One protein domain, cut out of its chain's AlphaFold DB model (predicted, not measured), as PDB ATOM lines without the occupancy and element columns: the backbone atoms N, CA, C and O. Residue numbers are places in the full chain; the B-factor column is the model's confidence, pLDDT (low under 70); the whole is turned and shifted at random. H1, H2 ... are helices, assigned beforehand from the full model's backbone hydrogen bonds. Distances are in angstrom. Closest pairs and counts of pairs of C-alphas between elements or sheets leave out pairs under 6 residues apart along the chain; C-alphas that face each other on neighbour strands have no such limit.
ATOM      1  N   ARG A 230       8.855 -23.031 -35.449       77.94
ATOM      2  CA  ARG A 230       9.150 -22.864 -36.885       77.94
ATOM      3  C   ARG A 230      10.637 -22.648 -37.150       77.94
ATOM      4  O   ARG A 230      11.164 -23.232 -38.090       77.94
ATOM      5  N   TRP A 231      11.322 -21.891 -36.298       85.44
ATOM      6  CA  TRP A 231      12.757 -21.623 -36.349       85.44
ATOM      7  C   TRP A 231      13.573 -22.919 -36.213       85.44
ATOM      8  O   TRP A 231      14.456 -23.183 -37.025       85.44
ATOM      9  N   ASN A 232      13.202 -23.804 -35.280       83.62
ATOM     10  CA  ASN A 232      13.794 -25.142 -35.157       83.62
ATOM     11  C   ASN A 232      13.583 -26.008 -36.416       83.62
ATOM     12  O   ASN A 232      14.540 -26.594 -36.926       83.62
ATOM     13  N   GLN A 233      12.351 -26.075 -36.940       80.06
ATOM     14  CA  GLN A 233      12.034 -26.823 -38.170       80.06
ATOM     15  C   GLN A 233      12.810 -26.286 -39.386       80.06
ATOM     16  O   GLN A 233      13.299 -27.056 -40.214       80.06
ATOM     17  N   TYR A 234      12.935 -24.964 -39.468       87.81
ATOM     18  CA  TYR A 234      13.622 -24.232 -40.522       87.81
ATOM     19  C   TYR A 234      15.129 -24.499 -40.533       87.81
ATOM     20  O   TYR A 234      15.659 -24.909 -41.568       87.81
ATOM     21  N   LEU A 235      15.810 -24.370 -39.386       89.38
ATOM     22  CA  LEU A 235      17.232 -24.709 -39.293       89.38
ATOM     23  C   LEU A 235      17.468 -26.195 -39.607       89.38
ATOM     24  O   LEU A 235      18.373 -26.516 -40.371       89.38
ATOM     25  N   LYS A 236      16.600 -27.104 -39.135       86.50
ATOM     26  CA  LYS A 236      16.701 -28.540 -39.456       86.50
ATOM     27  C   LYS A 236      16.556 -28.846 -40.957       86.50
ATOM     28  O   LYS A 236      17.180 -29.789 -41.437       86.50
ATOM     29  N   ARG A 237      15.764 -28.067 -41.708       86.31
ATOM     30  CA  ARG A 237      15.641 -28.192 -43.177       86.31
ATOM     31  C   ARG A 237      16.701 -27.414 -43.967       86.31
ATOM     32  O   ARG A 237      16.789 -27.614 -45.176       86.31
ATOM     33  N   MET A 238      17.514 -26.576 -43.322       90.44
ATOM     34  CA  MET A 238      18.485 -25.692 -43.978       90.44
ATOM     35  C   MET A 238      19.426 -26.381 -44.988       90.44
ATOM     36  O   MET A 238      19.572 -25.833 -46.082       90.44
ATOM     37  N   PRO A 239      20.017 -27.570 -44.719       89.06
ATOM     38  CA  PRO A 239      20.898 -28.224 -45.690       89.06
ATOM     39  C   PRO A 239      20.148 -28.574 -46.981       89.06
ATOM     40  O   PRO A 239      20.586 -28.234 -48.079       89.06
ATOM     41  N   THR A 240      18.967 -29.186 -46.840       87.50
ATOM     42  CA  THR A 240      18.122 -29.600 -47.964       87.50
ATOM     43  C   THR A 240      17.580 -28.402 -48.736       87.50
ATOM     44  O   THR A 240      17.574 -28.440 -49.956       87.50
ATOM     45  N   LEU A 241      17.183 -27.316 -48.060       86.25
ATOM     46  CA  LEU A 241      16.699 -26.093 -48.715       86.25
ATOM     47  C   LEU A 241      17.782 -25.428 -49.581       86.25
ATOM     48  O   LEU A 241      17.482 -24.927 -50.664       86.25
ATOM     49  N   VAL A 242      19.041 -25.432 -49.131       87.12
ATOM     50  CA  VAL A 242      20.166 -24.900 -49.915       87.12
ATOM     51  C   VAL A 242      20.437 -25.766 -51.147       87.12
ATOM     52  O   VAL A 242      20.566 -25.222 -52.246       87.12
ATOM     53  N   ASP A 243      20.458 -27.093 -50.993       84.56
ATOM     54  CA  ASP A 243      20.629 -28.022 -52.116       84.56
ATOM     55  C   ASP A 243      19.441 -27.926 -53.107       84.56
ATOM     56  O   ASP A 243      19.657 -27.745 -54.306       84.56
ATOM     57  N   GLU A 244      18.190 -27.907 -52.623       85.38
ATOM     58  CA  GLU A 244      16.966 -27.715 -53.427       85.38
ATOM     59  C   GLU A 244      17.026 -26.439 -54.292       85.38
ATOM     60  O   GLU A 244      16.665 -26.473 -55.469       85.38
ATOM     61  N   ILE A 245      17.483 -25.304 -53.748       82.50
ATOM     62  CA  ILE A 245      17.560 -24.037 -54.498       82.50
ATOM     63  C   ILE A 245      18.704 -24.056 -55.521       82.50
ATOM     64  O   ILE A 245      18.536 -23.572 -56.649       82.50
ATOM     65  N   LEU A 246      19.869 -24.595 -55.149       78.38
ATOM     66  CA  LEU A 246      21.069 -24.556 -55.986       78.38
ATOM     67  C   LEU A 246      21.080 -25.625 -57.096       78.38
ATOM     68  O   LEU A 246      21.675 -25.379 -58.146       78.38
ATOM     69  N   GLU A 247      20.383 -26.754 -56.925       78.62
ATOM     70  CA  GLU A 247      20.292 -27.831 -57.933       78.62
ATOM     71  C   GLU A 247      19.135 -27.678 -58.943       78.62
ATOM     72  O   GLU A 247      19.130 -28.350 -59.978       78.62
ATOM     73  N   ARG A 248      18.166 -26.780 -58.705       73.31
ATOM     74  CA  ARG A 248      17.133 -26.434 -59.708       73.31
ATOM     75  C   ARG A 248      17.760 -25.732 -60.928       73.31
ATOM     76  O   ARG A 248      18.811 -25.109 -60.833       73.31
ATOM     77  N   ASP A 249      17.049 -25.751 -62.062       56.84
ATOM     78  CA  ASP A 249      17.439 -25.079 -63.322       56.84
ATOM     79  C   ASP A 249      16.723 -23.719 -63.581       56.84
ATOM     80  O   ASP A 249      16.001 -23.569 -64.572       56.84
ATOM     81  N   PRO A 250      16.860 -22.688 -62.716       50.84
ATOM     82  CA  PRO A 250      16.636 -21.299 -63.084       50.84
ATOM     83  C   PRO A 250      17.971 -20.546 -63.208       50.84
ATOM     84  O   PRO A 250      19.029 -20.980 -62.761       50.84
ATOM     85  N   SER A 251      17.948 -19.338 -63.776       58.28
ATOM     86  CA  SER A 251      19.159 -18.512 -63.828       58.28
ATOM     87  C   SER A 251      19.631 -18.114 -62.422       58.28
ATOM     88  O   SER A 251      18.832 -17.560 -61.670       58.28
ATOM     89  N   PHE A 252      20.932 -18.261 -62.138       60.56
ATOM     90  CA  PHE A 252      21.609 -17.958 -60.860       60.56
ATOM     91  C   PHE A 252      21.134 -16.711 -60.086       60.56
ATOM     92  O   PHE A 252      21.193 -16.700 -58.863       60.56
ATOM     93  N   TRP A 253      20.673 -15.646 -60.753       53.00
ATOM     94  CA  TRP A 253      20.113 -14.483 -60.050       53.00
ATOM     95  C   TRP A 253      18.895 -14.835 -59.179       53.00
ATOM     96  O   TRP A 253      18.798 -14.330 -58.069       53.00
ATOM     97  N   ILE A 254      18.027 -15.738 -59.644       58.22
ATOM     98  CA  ILE A 254      16.847 -16.213 -58.905       58.22
ATOM     99  C   ILE A 254      17.292 -17.071 -57.716       58.22
ATOM    100  O   ILE A 254      16.849 -16.836 -56.599       58.22
ATOM    101  N   GLN A 255      18.242 -17.986 -57.930       68.19
ATOM    102  CA  GLN A 255      18.834 -18.797 -56.857       68.19
ATOM    103  C   GLN A 255      19.489 -17.912 -55.786       68.19
ATOM    104  O   GLN A 255      19.335 -18.159 -54.598       68.19
ATOM    105  N   GLY A 256      20.179 -16.841 -56.192       71.12
ATOM    106  CA  GLY A 256      20.753 -15.858 -55.274       71.12
ATOM    107  C   GLY A 256      19.696 -15.107 -54.460       71.12
ATOM    108  O   GLY A 256      19.883 -14.928 -53.261       71.12
ATOM    109  N   GLU A 257      18.579 -14.704 -55.069       76.06
ATOM    110  CA  GLU A 257      17.454 -14.075 -54.356       76.06
ATOM    111  C   GLU A 257      16.735 -15.052 -53.407       76.06
ATOM    112  O   GLU A 257      16.303 -14.643 -52.332       76.06
ATOM    113  N   GLU A 258      16.637 -16.340 -53.755       78.25
ATOM    114  CA  GLU A 258      16.078 -17.382 -52.881       78.25
ATOM    115  C   GLU A 258      17.024 -17.716 -51.708       78.25
ATOM    116  O   GLU A 258      16.581 -17.714 -50.561       78.25
ATOM    117  N   ILE A 259      18.335 -17.870 -51.944       83.88
ATOM    118  CA  ILE A 259      19.338 -18.060 -50.877       83.88
ATOM    119  C   ILE A 259      19.442 -16.831 -49.955       83.88
ATOM    120  O   ILE A 259      19.647 -16.998 -48.757       83.88
ATOM    121  N   VAL A 260      19.251 -15.598 -50.452       83.38
ATOM    122  CA  VAL A 260      19.215 -14.400 -49.583       83.38
ATOM    123  C   VAL A 260      18.072 -14.461 -48.564       83.38
ATOM    124  O   VAL A 260      18.269 -14.033 -47.429       83.38
ATOM    125  N   LYS A 261      16.913 -15.042 -48.912       84.62
ATOM    126  CA  LYS A 261      15.807 -15.254 -47.954       84.62
ATOM    127  C   LYS A 261      16.145 -16.292 -46.883       84.62
ATOM    128  O   LYS A 261      15.547 -16.259 -45.813       84.62
ATOM    129  N   LEU A 262      17.090 -17.201 -47.146       87.06
ATOM    130  CA  LEU A 262      17.543 -18.182 -46.157       87.06
ATOM    131  C   LEU A 262      18.516 -17.606 -45.105       87.06
ATOM    132  O   LEU A 262      18.904 -18.311 -44.173       87.06
ATOM    133  N   GLY A 263      18.907 -16.333 -45.226       90.88
ATOM    134  CA  GLY A 263      19.728 -15.647 -44.231       90.88
ATOM    135  C   GLY A 263      21.105 -16.285 -43.992       90.88
ATOM    136  O   GLY A 263      21.613 -17.101 -44.763       90.88
ATOM    137  N   ALA A 264      21.744 -15.882 -42.898       92.56
ATOM    138  CA  ALA A 264      23.045 -16.381 -42.470       92.56
ATOM    139  C   ALA A 264      23.111 -17.909 -42.241       92.56
ATOM    140  O   ALA A 264      24.146 -18.481 -42.580       92.56
ATOM    141  N   PRO A 265      22.070 -18.617 -41.747       93.12
ATOM    142  CA  PRO A 265      22.136 -20.071 -41.560       93.12
ATOM    143  C   PRO A 265      22.417 -20.891 -42.831       93.12
ATOM    144  O   PRO A 265      22.933 -22.002 -42.728       93.12
ATOM    145  N   ALA A 266      22.156 -20.352 -44.028       92.31
ATOM    146  CA  ALA A 266      22.513 -21.003 -45.292       92.31
ATOM    147  C   ALA A 266      24.027 -21.002 -45.590       92.31
ATOM    148  O   ALA A 266      24.504 -21.810 -46.389       92.31
ATOM    149  N   VAL A 267      24.798 -20.098 -44.971       92.31
ATOM    150  CA  VAL A 267      26.212 -19.831 -45.300       92.31
ATOM    151  C   VAL A 267      27.105 -21.081 -45.277       92.31
ATOM    152  O   VAL A 267      27.843 -21.257 -46.252       92.31
ATOM    153  N   PRO A 268      27.062 -21.970 -44.261       93.62
ATOM    154  CA  PRO A 268      27.901 -23.169 -44.246       93.62
ATOM    155  C   PRO A 268      27.596 -24.108 -45.417       93.62
ATOM    156  O   PRO A 268      28.509 -24.547 -46.112       93.62
ATOM    157  N   TYR A 269      26.315 -24.347 -45.696       93.19
ATOM    158  CA  TYR A 269      25.873 -25.284 -46.731       93.19
ATOM    159  C   TYR A 269      26.118 -24.744 -48.146       93.19
ATOM    160  O   TYR A 269      26.507 -25.499 -49.029       93.19
ATOM    161  N   VAL A 270      26.014 -23.425 -48.358       88.69
ATOM    162  CA  VAL A 270      26.406 -22.777 -49.627       88.69
ATOM    163  C   VAL A 270      27.923 -22.880 -49.866       88.69
ATOM    164  O   VAL A 270      28.361 -23.020 -51.010       88.69
ATOM    165  N   VAL A 271      28.736 -22.836 -48.804       89.38
ATOM    166  CA  VAL A 271      30.189 -23.068 -48.887       89.38
ATOM    167  C   VAL A 271      30.493 -24.536 -49.198       89.38
ATOM    168  O   VAL A 271      31.296 -24.805 -50.090       89.38
ATOM    169  N   GLU A 272      29.827 -25.486 -48.538       89.62
ATOM    170  CA  GLU A 272      29.988 -26.919 -48.822       89.62
ATOM    171  C   GLU A 272      29.543 -27.283 -50.242       89.62
ATOM    172  O   GLU A 272      30.272 -27.975 -50.948       89.62
ATOM    173  N   TYR A 273      28.406 -26.761 -50.710       85.25
ATOM    174  CA  TYR A 273      27.937 -26.926 -52.088       85.25
ATOM    175  C   TYR A 273      28.985 -26.459 -53.113       85.25
ATOM    176  O   TYR A 273      29.250 -27.142 -54.104       85.25
ATOM    177  N   ALA A 274      29.625 -25.312 -52.861       82.12
ATOM    178  CA  ALA A 274      30.684 -24.790 -53.719       82.12
ATOM    179  C   ALA A 274      31.939 -25.684 -53.722       82.12
ATOM    180  O   ALA A 274      32.490 -25.933 -54.796       82.12
ATOM    181  N   ASP A 275      32.352 -26.203 -52.559       83.62
ATOM    182  CA  ASP A 275      33.461 -27.164 -52.458       83.62
ATOM    183  C   ASP A 275      33.139 -28.459 -53.242       83.62
ATOM    184  O   ASP A 275      33.961 -28.909 -54.046       83.62
ATOM    185  N   ARG A 276      31.914 -29.006 -53.110       83.38
ATOM    186  CA  ARG A 276      31.453 -30.207 -53.847       83.38
ATOM    187  C   ARG A 276      31.505 -30.041 -55.372       83.38
ATOM    188  O   ARG A 276      31.640 -31.045 -56.074       83.38
ATOM    189  N   ILE A 277      31.372 -28.817 -55.894       73.56
ATOM    190  CA  ILE A 277      31.455 -28.525 -57.337       73.56
ATOM    191  C   ILE A 277      32.902 -28.306 -57.799       73.56
ATOM    192  O   ILE A 277      33.270 -28.816 -58.859       73.56
ATOM    193  N   ASP A 278      33.737 -27.599 -57.029       69.44
ATOM    194  CA  ASP A 278      35.147 -27.372 -57.401       69.44
ATOM    195  C   ASP A 278      35.927 -28.705 -57.461       69.44
ATOM    196  O   ASP A 278      36.709 -28.938 -58.389       69.44
ATOM    197  N   GLU A 279      35.621 -29.649 -56.557       65.06
ATOM    198  CA  GLU A 279      36.172 -31.013 -56.580       65.06
ATOM    199  C   GLU A 279      35.795 -31.822 -57.838       65.06
ATOM    200  O   GLU A 279      36.581 -32.664 -58.284       65.06
ATOM    201  N   GLN A 280      34.631 -31.566 -58.451       60.91
ATOM    202  CA  GLN A 280      34.158 -32.297 -59.639       60.91
ATOM    203  C   GLN A 280      34.804 -31.836 -60.959       60.91
ATOM    204  O   GLN A 280      34.638 -32.495 -61.985       60.91
ATOM    205  N   GLN A 281      35.584 -30.748 -60.940       52.34
ATOM    206  CA  GLN A 281      36.321 -30.196 -62.090       52.34
ATOM    207  C   GLN A 281      35.477 -29.817 -63.329       52.34
ATOM    208  O   GLN A 281      36.054 -29.659 -64.410       52.34
ATOM    209  N   ASP A 282      34.155 -29.619 -63.219       49.19
ATOM    210  CA  ASP A 282      33.354 -29.189 -64.378       49.19
ATOM    211  C   ASP A 282      33.599 -27.702 -64.701       49.19
ATOM    212  O   ASP A 282      33.081 -26.761 -64.090       49.19
ATOM    213  N   SER A 283      34.534 -27.488 -65.623       42.06
ATOM    214  CA  SER A 283      35.289 -26.249 -65.717       42.06
ATOM    215  C   SER A 283      34.513 -25.108 -66.385       42.06
ATOM    216  O   SER A 283      34.340 -25.099 -67.606       42.06
ATOM    217  N   GLY A 284      34.193 -24.063 -65.612       45.78
ATOM    218  CA  GLY A 284      33.938 -22.717 -66.150       45.78
ATOM    219  C   GLY A 284      32.573 -22.086 -65.862       45.78
ATOM    220  O   GLY A 284      32.250 -21.072 -66.484       45.78
ATOM    221  N   ILE A 285      31.772 -22.635 -64.944       47.75
ATOM    222  CA  ILE A 285      30.449 -22.080 -64.617       47.75
ATOM    223  C   ILE A 285      30.586 -20.689 -63.945       47.75
ATOM    224  O   ILE A 285      31.250 -20.573 -62.913       47.75
ATOM    225  N   PRO A 286      29.919 -19.617 -64.439       53.44
ATOM    226  CA  PRO A 286      29.980 -18.271 -63.841       53.44
ATOM    227  C   PRO A 286      29.393 -18.124 -62.423       53.44
ATOM    228  O   PRO A 286      29.407 -17.020 -61.877       53.44
ATOM    229  N   VAL A 287      28.855 -19.207 -61.853       53.12
ATOM    230  CA  VAL A 287      28.231 -19.292 -60.522       53.12
ATOM    231  C   VAL A 287      29.270 -19.099 -59.412       53.12
ATOM    232  O   VAL A 287      29.112 -18.209 -58.577       53.12
ATOM    233  N   LEU A 288      30.384 -19.843 -59.447       55.47
ATOM    234  CA  LEU A 288      31.422 -19.806 -58.402       55.47
ATOM    235  C   LEU A 288      32.067 -18.413 -58.233       55.47
ATOM    236  O   LEU A 288      32.470 -18.043 -57.135       55.47
ATOM    237  N   LEU A 289      32.097 -17.602 -59.299       59.09
ATOM    238  CA  LEU A 289      32.579 -16.210 -59.275       59.09
ATOM    239  C   LEU A 289      31.609 -15.222 -58.599       59.09
ATOM    240  O   LEU A 289      31.934 -14.042 -58.468       59.09
ATOM    241  N   ARG A 290      30.406 -15.666 -58.217       68.19
ATOM    242  CA  ARG A 290      29.355 -14.830 -57.617       68.19
ATOM    243  C   ARG A 290      28.944 -15.274 -56.218       68.19
ATOM    244  O   ARG A 290      28.484 -14.427 -55.456       68.19
ATOM    245  N   ILE A 291      29.166 -16.541 -55.858       77.50
ATOM    246  CA  ILE A 291      28.947 -17.041 -54.491       77.50
ATOM    247  C   ILE A 291      29.635 -16.153 -53.427       77.50
ATOM    248  O   ILE A 291      28.963 -15.819 -52.459       77.50
ATOM    249  N   PRO A 292      30.878 -15.644 -53.589       80.06
ATOM    250  CA  PRO A 292      31.477 -14.749 -52.589       80.06
ATOM    251  C   PRO A 292      30.675 -13.464 -52.324       80.06
ATOM    252  O   PRO A 292      30.600 -13.014 -51.186       80.06
ATOM    253  N   ALA A 293      30.018 -12.891 -53.341       77.69
ATOM    254  CA  ALA A 293      29.176 -11.702 -53.172       77.69
ATOM    255  C   ALA A 293      27.828 -12.024 -52.500       77.69
ATOM    256  O   ALA A 293      27.307 -11.211 -51.736       77.69
ATOM    257  N   LEU A 294      27.286 -13.219 -52.754       81.62
ATOM    258  CA  LEU A 294      26.111 -13.759 -52.066       81.62
ATOM    259  C   LEU A 294      26.421 -13.988 -50.575       81.62
ATOM    260  O   LEU A 294      25.734 -13.444 -49.714       81.62
ATOM    261  N   LEU A 295      27.524 -14.675 -50.268       84.00
ATOM    262  CA  LEU A 295      27.979 -14.927 -48.898       84.00
ATOM    263  C   LEU A 295      28.280 -13.626 -48.128       84.00
ATOM    264  O   LEU A 295      27.858 -13.494 -46.982       84.00
ATOM    265  N   SER A 296      28.900 -12.621 -48.759       81.75
ATOM    266  CA  SER A 296      29.086 -11.289 -48.148       81.75
ATOM    267  C   SER A 296      27.801 -10.461 -47.987       81.75
ATOM    268  O   SER A 296      27.825  -9.429 -47.316       81.75
ATOM    269  N   THR A 297      26.679 -10.879 -48.580       82.44
ATOM    270  CA  THR A 297      25.356 -10.276 -48.323       82.44
ATOM    271  C   THR A 297      24.714 -10.883 -47.070       82.44
ATOM    272  O   THR A 297      24.091 -10.161 -46.281       82.44
ATOM    273  N   LEU A 298      24.924 -12.189 -46.866       84.19
ATOM    274  CA  LEU A 298      24.461 -12.951 -45.704       84.19
ATOM    275  C   LEU A 298      25.283 -12.654 -44.437       84.19
ATOM    276  O   LEU A 298      24.695 -12.421 -43.385       84.19
ATOM    277  N   VAL A 299      26.620 -12.599 -44.545       83.50
ATOM    278  CA  VAL A 299      27.549 -12.305 -43.435       83.50
ATOM    279  C   VAL A 299      28.026 -10.844 -43.512       83.50
ATOM    280  O   VAL A 299      28.919 -10.529 -44.314       83.50
ATOM    281  N   PRO A 300      27.471  -9.916 -42.714       67.81
ATOM    282  CA  PRO A 300      27.725  -8.486 -42.868       67.81
ATOM    283  C   PRO A 300      29.046  -8.104 -42.201       67.81
ATOM    284  O   PRO A 300      29.320  -8.507 -41.078       67.81
ATOM    285  N   GLY A 301      29.875  -7.310 -42.881       69.50
ATOM    286  CA  GLY A 301      31.216  -6.980 -42.381       69.50
ATOM    287  C   GLY A 301      32.265  -8.075 -42.613       69.50
ATOM    288  O   GLY A 301      33.422  -7.862 -42.263       69.50
ATOM    289  N   SER A 302      31.893  -9.190 -43.259       76.25
ATOM    290  CA  SER A 302      32.844 -10.182 -43.775       76.25
ATOM    291  C   SER A 302      33.929  -9.537 -44.645       76.25
ATOM    292  O   SER A 302      33.673  -8.602 -45.415       76.25
ATOM    293  N   GLU A 303      35.160 -10.046 -44.552       73.94
ATOM    294  CA  GLU A 303      36.240  -9.589 -45.427       73.94
ATOM    295  C   GLU A 303      35.932  -9.956 -46.889       73.94
ATOM    296  O   GLU A 303      35.697 -11.123 -47.215       73.94
ATOM    297  N   GLN A 304      35.982  -8.965 -47.790       74.00
ATOM    298  CA  GLN A 304      35.737  -9.169 -49.222       74.00
ATOM    299  C   GLN A 304      36.669 -10.244 -49.793       74.00
ATOM    300  O   GLN A 304      37.888 -10.156 -49.646       74.00
ATOM    301  N   ALA A 305      36.101 -11.221 -50.496       78.19
ATOM    302  CA  ALA A 305      36.825 -12.329 -51.107       78.19
ATOM    303  C   ALA A 305      36.507 -12.448 -52.605       78.19
ATOM    304  O   ALA A 305      35.380 -12.205 -53.037       78.19
ATOM    305  N   ALA A 306      37.503 -12.840 -53.399       75.38
ATOM    306  CA  ALA A 306      37.367 -13.089 -54.833       75.38
ATOM    307  C   ALA A 306      37.001 -14.551 -55.157       75.38
ATOM    308  O   ALA A 306      36.583 -14.839 -56.279       75.38
ATOM    309  N   THR A 307      37.155 -15.473 -54.200       80.50
ATOM    310  CA  THR A 307      36.796 -16.898 -54.330       80.50
ATOM    311  C   THR A 307      36.132 -17.418 -53.057       80.50
ATOM    312  O   THR A 307      36.289 -16.836 -51.982       80.50
ATOM    313  N   VAL A 308      35.403 -18.537 -53.153       81.75
ATOM    314  CA  VAL A 308      34.757 -19.157 -51.982       81.75
ATOM    315  C   VAL A 308      35.799 -19.678 -50.988       81.75
ATOM    316  O   VAL A 308      35.650 -19.460 -49.792       81.75
ATOM    317  N   ALA A 309      36.914 -20.243 -51.463       83.38
ATOM    318  CA  ALA A 309      38.028 -20.652 -50.605       83.38
ATOM    319  C   ALA A 309      38.661 -19.472 -49.833       83.38
ATOM    320  O   ALA A 309      39.021 -19.619 -48.666       83.38
ATOM    321  N   GLU A 310      38.766 -18.288 -50.449       82.50
ATOM    322  CA  GLU A 310      39.239 -17.073 -49.773       82.50
ATOM    323  C   GLU A 310      38.208 -16.550 -48.754       82.50
ATOM    324  O   GLU A 310      38.598 -16.121 -47.669       82.50
ATOM    325  N   PHE A 311      36.905 -16.656 -49.048       86.50
ATOM    326  CA  PHE A 311      35.838 -16.333 -48.092       86.50
ATOM    327  C   PHE A 311      35.863 -17.284 -46.887       86.50
ATOM    328  O   PHE A 311      35.868 -16.826 -45.743       86.50
ATOM    329  N   LYS A 312      35.943 -18.597 -47.139       87.38
ATOM    330  CA  LYS A 312      35.991 -19.659 -46.125       87.38
ATOM    331  C   LYS A 312      37.185 -19.488 -45.189       87.38
ATOM    332  O   LYS A 312      37.025 -19.546 -43.979       87.38
ATOM    333  N   ALA A 313      38.367 -19.196 -45.738       87.12
ATOM    334  CA  ALA A 313      39.580 -18.981 -44.949       87.12
ATOM    335  C   ALA A 313      39.558 -17.699 -44.090       87.12
ATOM    336  O   ALA A 313      40.259 -17.641 -43.083       87.12
ATOM    337  N   ARG A 314      38.786 -16.676 -44.484       87.44
ATOM    338  CA  ARG A 314      38.663 -15.396 -43.760       87.44
ATOM    339  C   ARG A 314      37.569 -15.386 -42.699       87.44
ATOM    340  O   ARG A 314      37.728 -14.725 -41.682       87.44
ATOM    341  N   ASN A 315      36.475 -16.104 -42.939       88.25
ATOM    342  CA  ASN A 315      35.274 -16.081 -42.101       88.25
ATOM    343  C   ASN A 315      35.046 -17.428 -41.384       88.25
ATOM    344  O   ASN A 315      33.922 -17.721 -40.990       88.25
ATOM    345  N   ALA A 316      36.092 -18.253 -41.239       87.38
ATOM    346  CA  ALA A 316      36.009 -19.624 -40.725       87.38
ATOM    347  C   ALA A 316      35.288 -19.719 -39.370       87.38
ATOM    348  O   ALA A 316      34.359 -20.499 -39.240       87.38
ATOM    349  N   GLU A 317      35.648 -18.865 -38.410       87.00
ATOM    350  CA  GLU A 317      35.043 -18.810 -37.070       87.00
ATOM    351  C   GLU A 317      33.522 -18.576 -37.121       87.00
ATOM    352  O   GLU A 317      32.763 -19.290 -36.476       87.00
ATOM    353  N   VAL A 318      33.066 -17.658 -37.979       86.12
ATOM    354  CA  VAL A 318      31.637 -17.378 -38.206       86.12
ATOM    355  C   VAL A 318      30.935 -18.528 -38.934       86.12
ATOM    356  O   VAL A 318      29.784 -18.835 -38.633       86.12
ATOM    357  N   ILE A 319      31.607 -19.179 -39.888       90.00
ATOM    358  CA  ILE A 319      31.062 -20.337 -40.612       90.00
ATOM    359  C   ILE A 319      30.902 -21.528 -39.660       90.00
ATOM    360  O   ILE A 319      29.843 -22.148 -39.653       90.00
ATOM    361  N   ASP A 320      31.909 -21.810 -38.833       89.81
ATOM    362  CA  ASP A 320      31.891 -22.890 -37.845       89.81
ATOM    363  C   ASP A 320      30.858 -22.608 -36.736       89.81
ATOM    364  O   ASP A 320      30.139 -23.519 -36.326       89.81
ATOM    365  N   GLN A 321      30.703 -21.349 -36.308       87.56
ATOM    366  CA  GLN A 321      29.669 -20.926 -35.356       87.56
ATOM    367  C   GLN A 321      28.251 -21.088 -35.926       87.56
ATOM    368  O   GLN A 321      27.401 -21.697 -35.279       87.56
ATOM    369  N   LEU A 322      27.994 -20.593 -37.144       90.31
ATOM    370  CA  LEU A 322      26.703 -20.764 -37.825       90.31
ATOM    371  C   LEU A 322      26.405 -22.242 -38.098       90.31
ATOM    372  O   LEU A 322      25.266 -22.675 -37.928       90.31
ATOM    373  N   LYS A 323      27.423 -23.025 -38.473       91.38
ATOM    374  CA  LYS A 323      27.288 -24.466 -38.680       91.38
ATOM    375  C   LYS A 323      26.931 -25.174 -37.377       91.38
ATOM    376  O   LYS A 323      25.932 -25.881 -37.341       91.38
ATOM    377  N   SER A 324      27.668 -24.916 -36.296       88.81
ATOM    378  CA  SER A 324      27.362 -25.464 -34.972       88.81
ATOM    379  C   SER A 324      25.966 -25.058 -34.494       88.81
ATOM    380  O   SER A 324      25.283 -25.876 -33.896       88.81
ATOM    381  N   TYR A 325      25.514 -23.833 -34.772       86.69
ATOM    382  CA  TYR A 325      24.186 -23.349 -34.381       86.69
ATOM    383  C   TYR A 325      23.031 -24.076 -35.094       86.69
ATOM    384  O   TYR A 325      21.970 -24.283 -34.499       86.69
ATOM    385  N   VAL A 326      23.233 -24.489 -36.351       86.50
ATOM    386  CA  VAL A 326      22.280 -25.339 -37.082       86.50
ATOM    387  C   VAL A 326      22.409 -26.805 -36.648       86.50
ATOM    388  O   VAL A 326      21.401 -27.464 -36.389       86.50
ATOM    389  N   GLU A 327      23.635 -27.322 -36.532       83.31
ATOM    390  CA  GLU A 327      23.886 -28.743 -36.275       83.31
ATOM    391  C   GLU A 327      23.606 -29.180 -34.828       83.31
ATOM    392  O   GLU A 327      23.181 -30.319 -34.634       83.31
ATOM    393  N   ASP A 328      23.709 -28.293 -33.832       73.69
ATOM    394  CA  ASP A 328      23.295 -28.551 -32.435       73.69
ATOM    395  C   ASP A 328      21.787 -28.876 -32.323       73.69
ATOM    396  O   ASP A 328      21.351 -29.544 -31.391       73.69
ATOM    397  N   ARG A 329      20.984 -28.503 -33.336       61.81
ATOM    398  CA  ARG A 329      19.558 -28.881 -33.472       61.81
ATOM    399  C   ARG A 329      19.318 -30.118 -34.346       61.81
ATOM    400  O   ARG A 329      18.172 -30.519 -34.555       61.81
TER     401      ARG A 329
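What this domain is: This is residues 230 to 329 of the 702 residues of an uncharacterized protein of Actinobacteria bacterium (UniProt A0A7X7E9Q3). Two helical hairpins, H1 with H2 and H3 with H4, lie side by side as a four-helix group, H3 touching H1 and H4 touching H2. H6 crosses the first residues of H3 and reaches H1 with its last ones, while residues 279 to 284 stick out. The printed part has 100 residues with six named helices, H1 to H6 in chain order, and no named strand: all helix. It is compact, radius of gyration of the C-alphas 12.9 A, spanning 37 by 30 by 23 A.

How they stand to each other: H1, residues 230 to 247, has a kink of 58 degrees near residue 237. H2, residues 252 to 261, forms a hairpin with H1, opposite ways at a shallow tilt of 7 degrees; the closest C-alphas, Ile 245 and Gln 255, are 5.9 A apart. H3, residues 264 to 278, is the hub and touches H1 with closest C-alphas Pro 239 and Tyr 269, 5.9 A apart. H4, residues 291 to 298, forms a hairpin with H3 (closest C-alphas Ala 264 and Leu 298, 4.9 A) and touches H2 (Gly 256 and Leu 294, 6.6 A). H5, residues 308 to 314, only just touches H3, with 3 pairs of C-alphas within 8 A, the closest Val 271 and Val 308 at 6.8 A. H6, residues 316 to 327, is about perpendicular to H3 at 72 degrees, only just; their closest C-alphas, Pro 268 and Ile 319, are 5.6 A apart. Every O i to N i+4 pair is within hydrogen-bond range in H2, H4, H5 and H6, against 12 of 14 in H1 and 9 of 11 in H3.

Where its parts are: H1 begins at C-alpha 230 (9.150, -22.864, -36.885) and is 24.3 A long; H3 is 22.1 A and H6 15.8 A, ending at C-alpha 327 (23.886, -28.743, -36.275).

The domain as a whole: The C-alphas of Arg 230 and Ser 283, the two farthest apart, are 39.1 A apart. The printed part has no cut; the link from H3 to H4 is long. Low confidence, pLDDT under 70, covers residues 249 to 255, 278 to 290, 300 to 301 and 329.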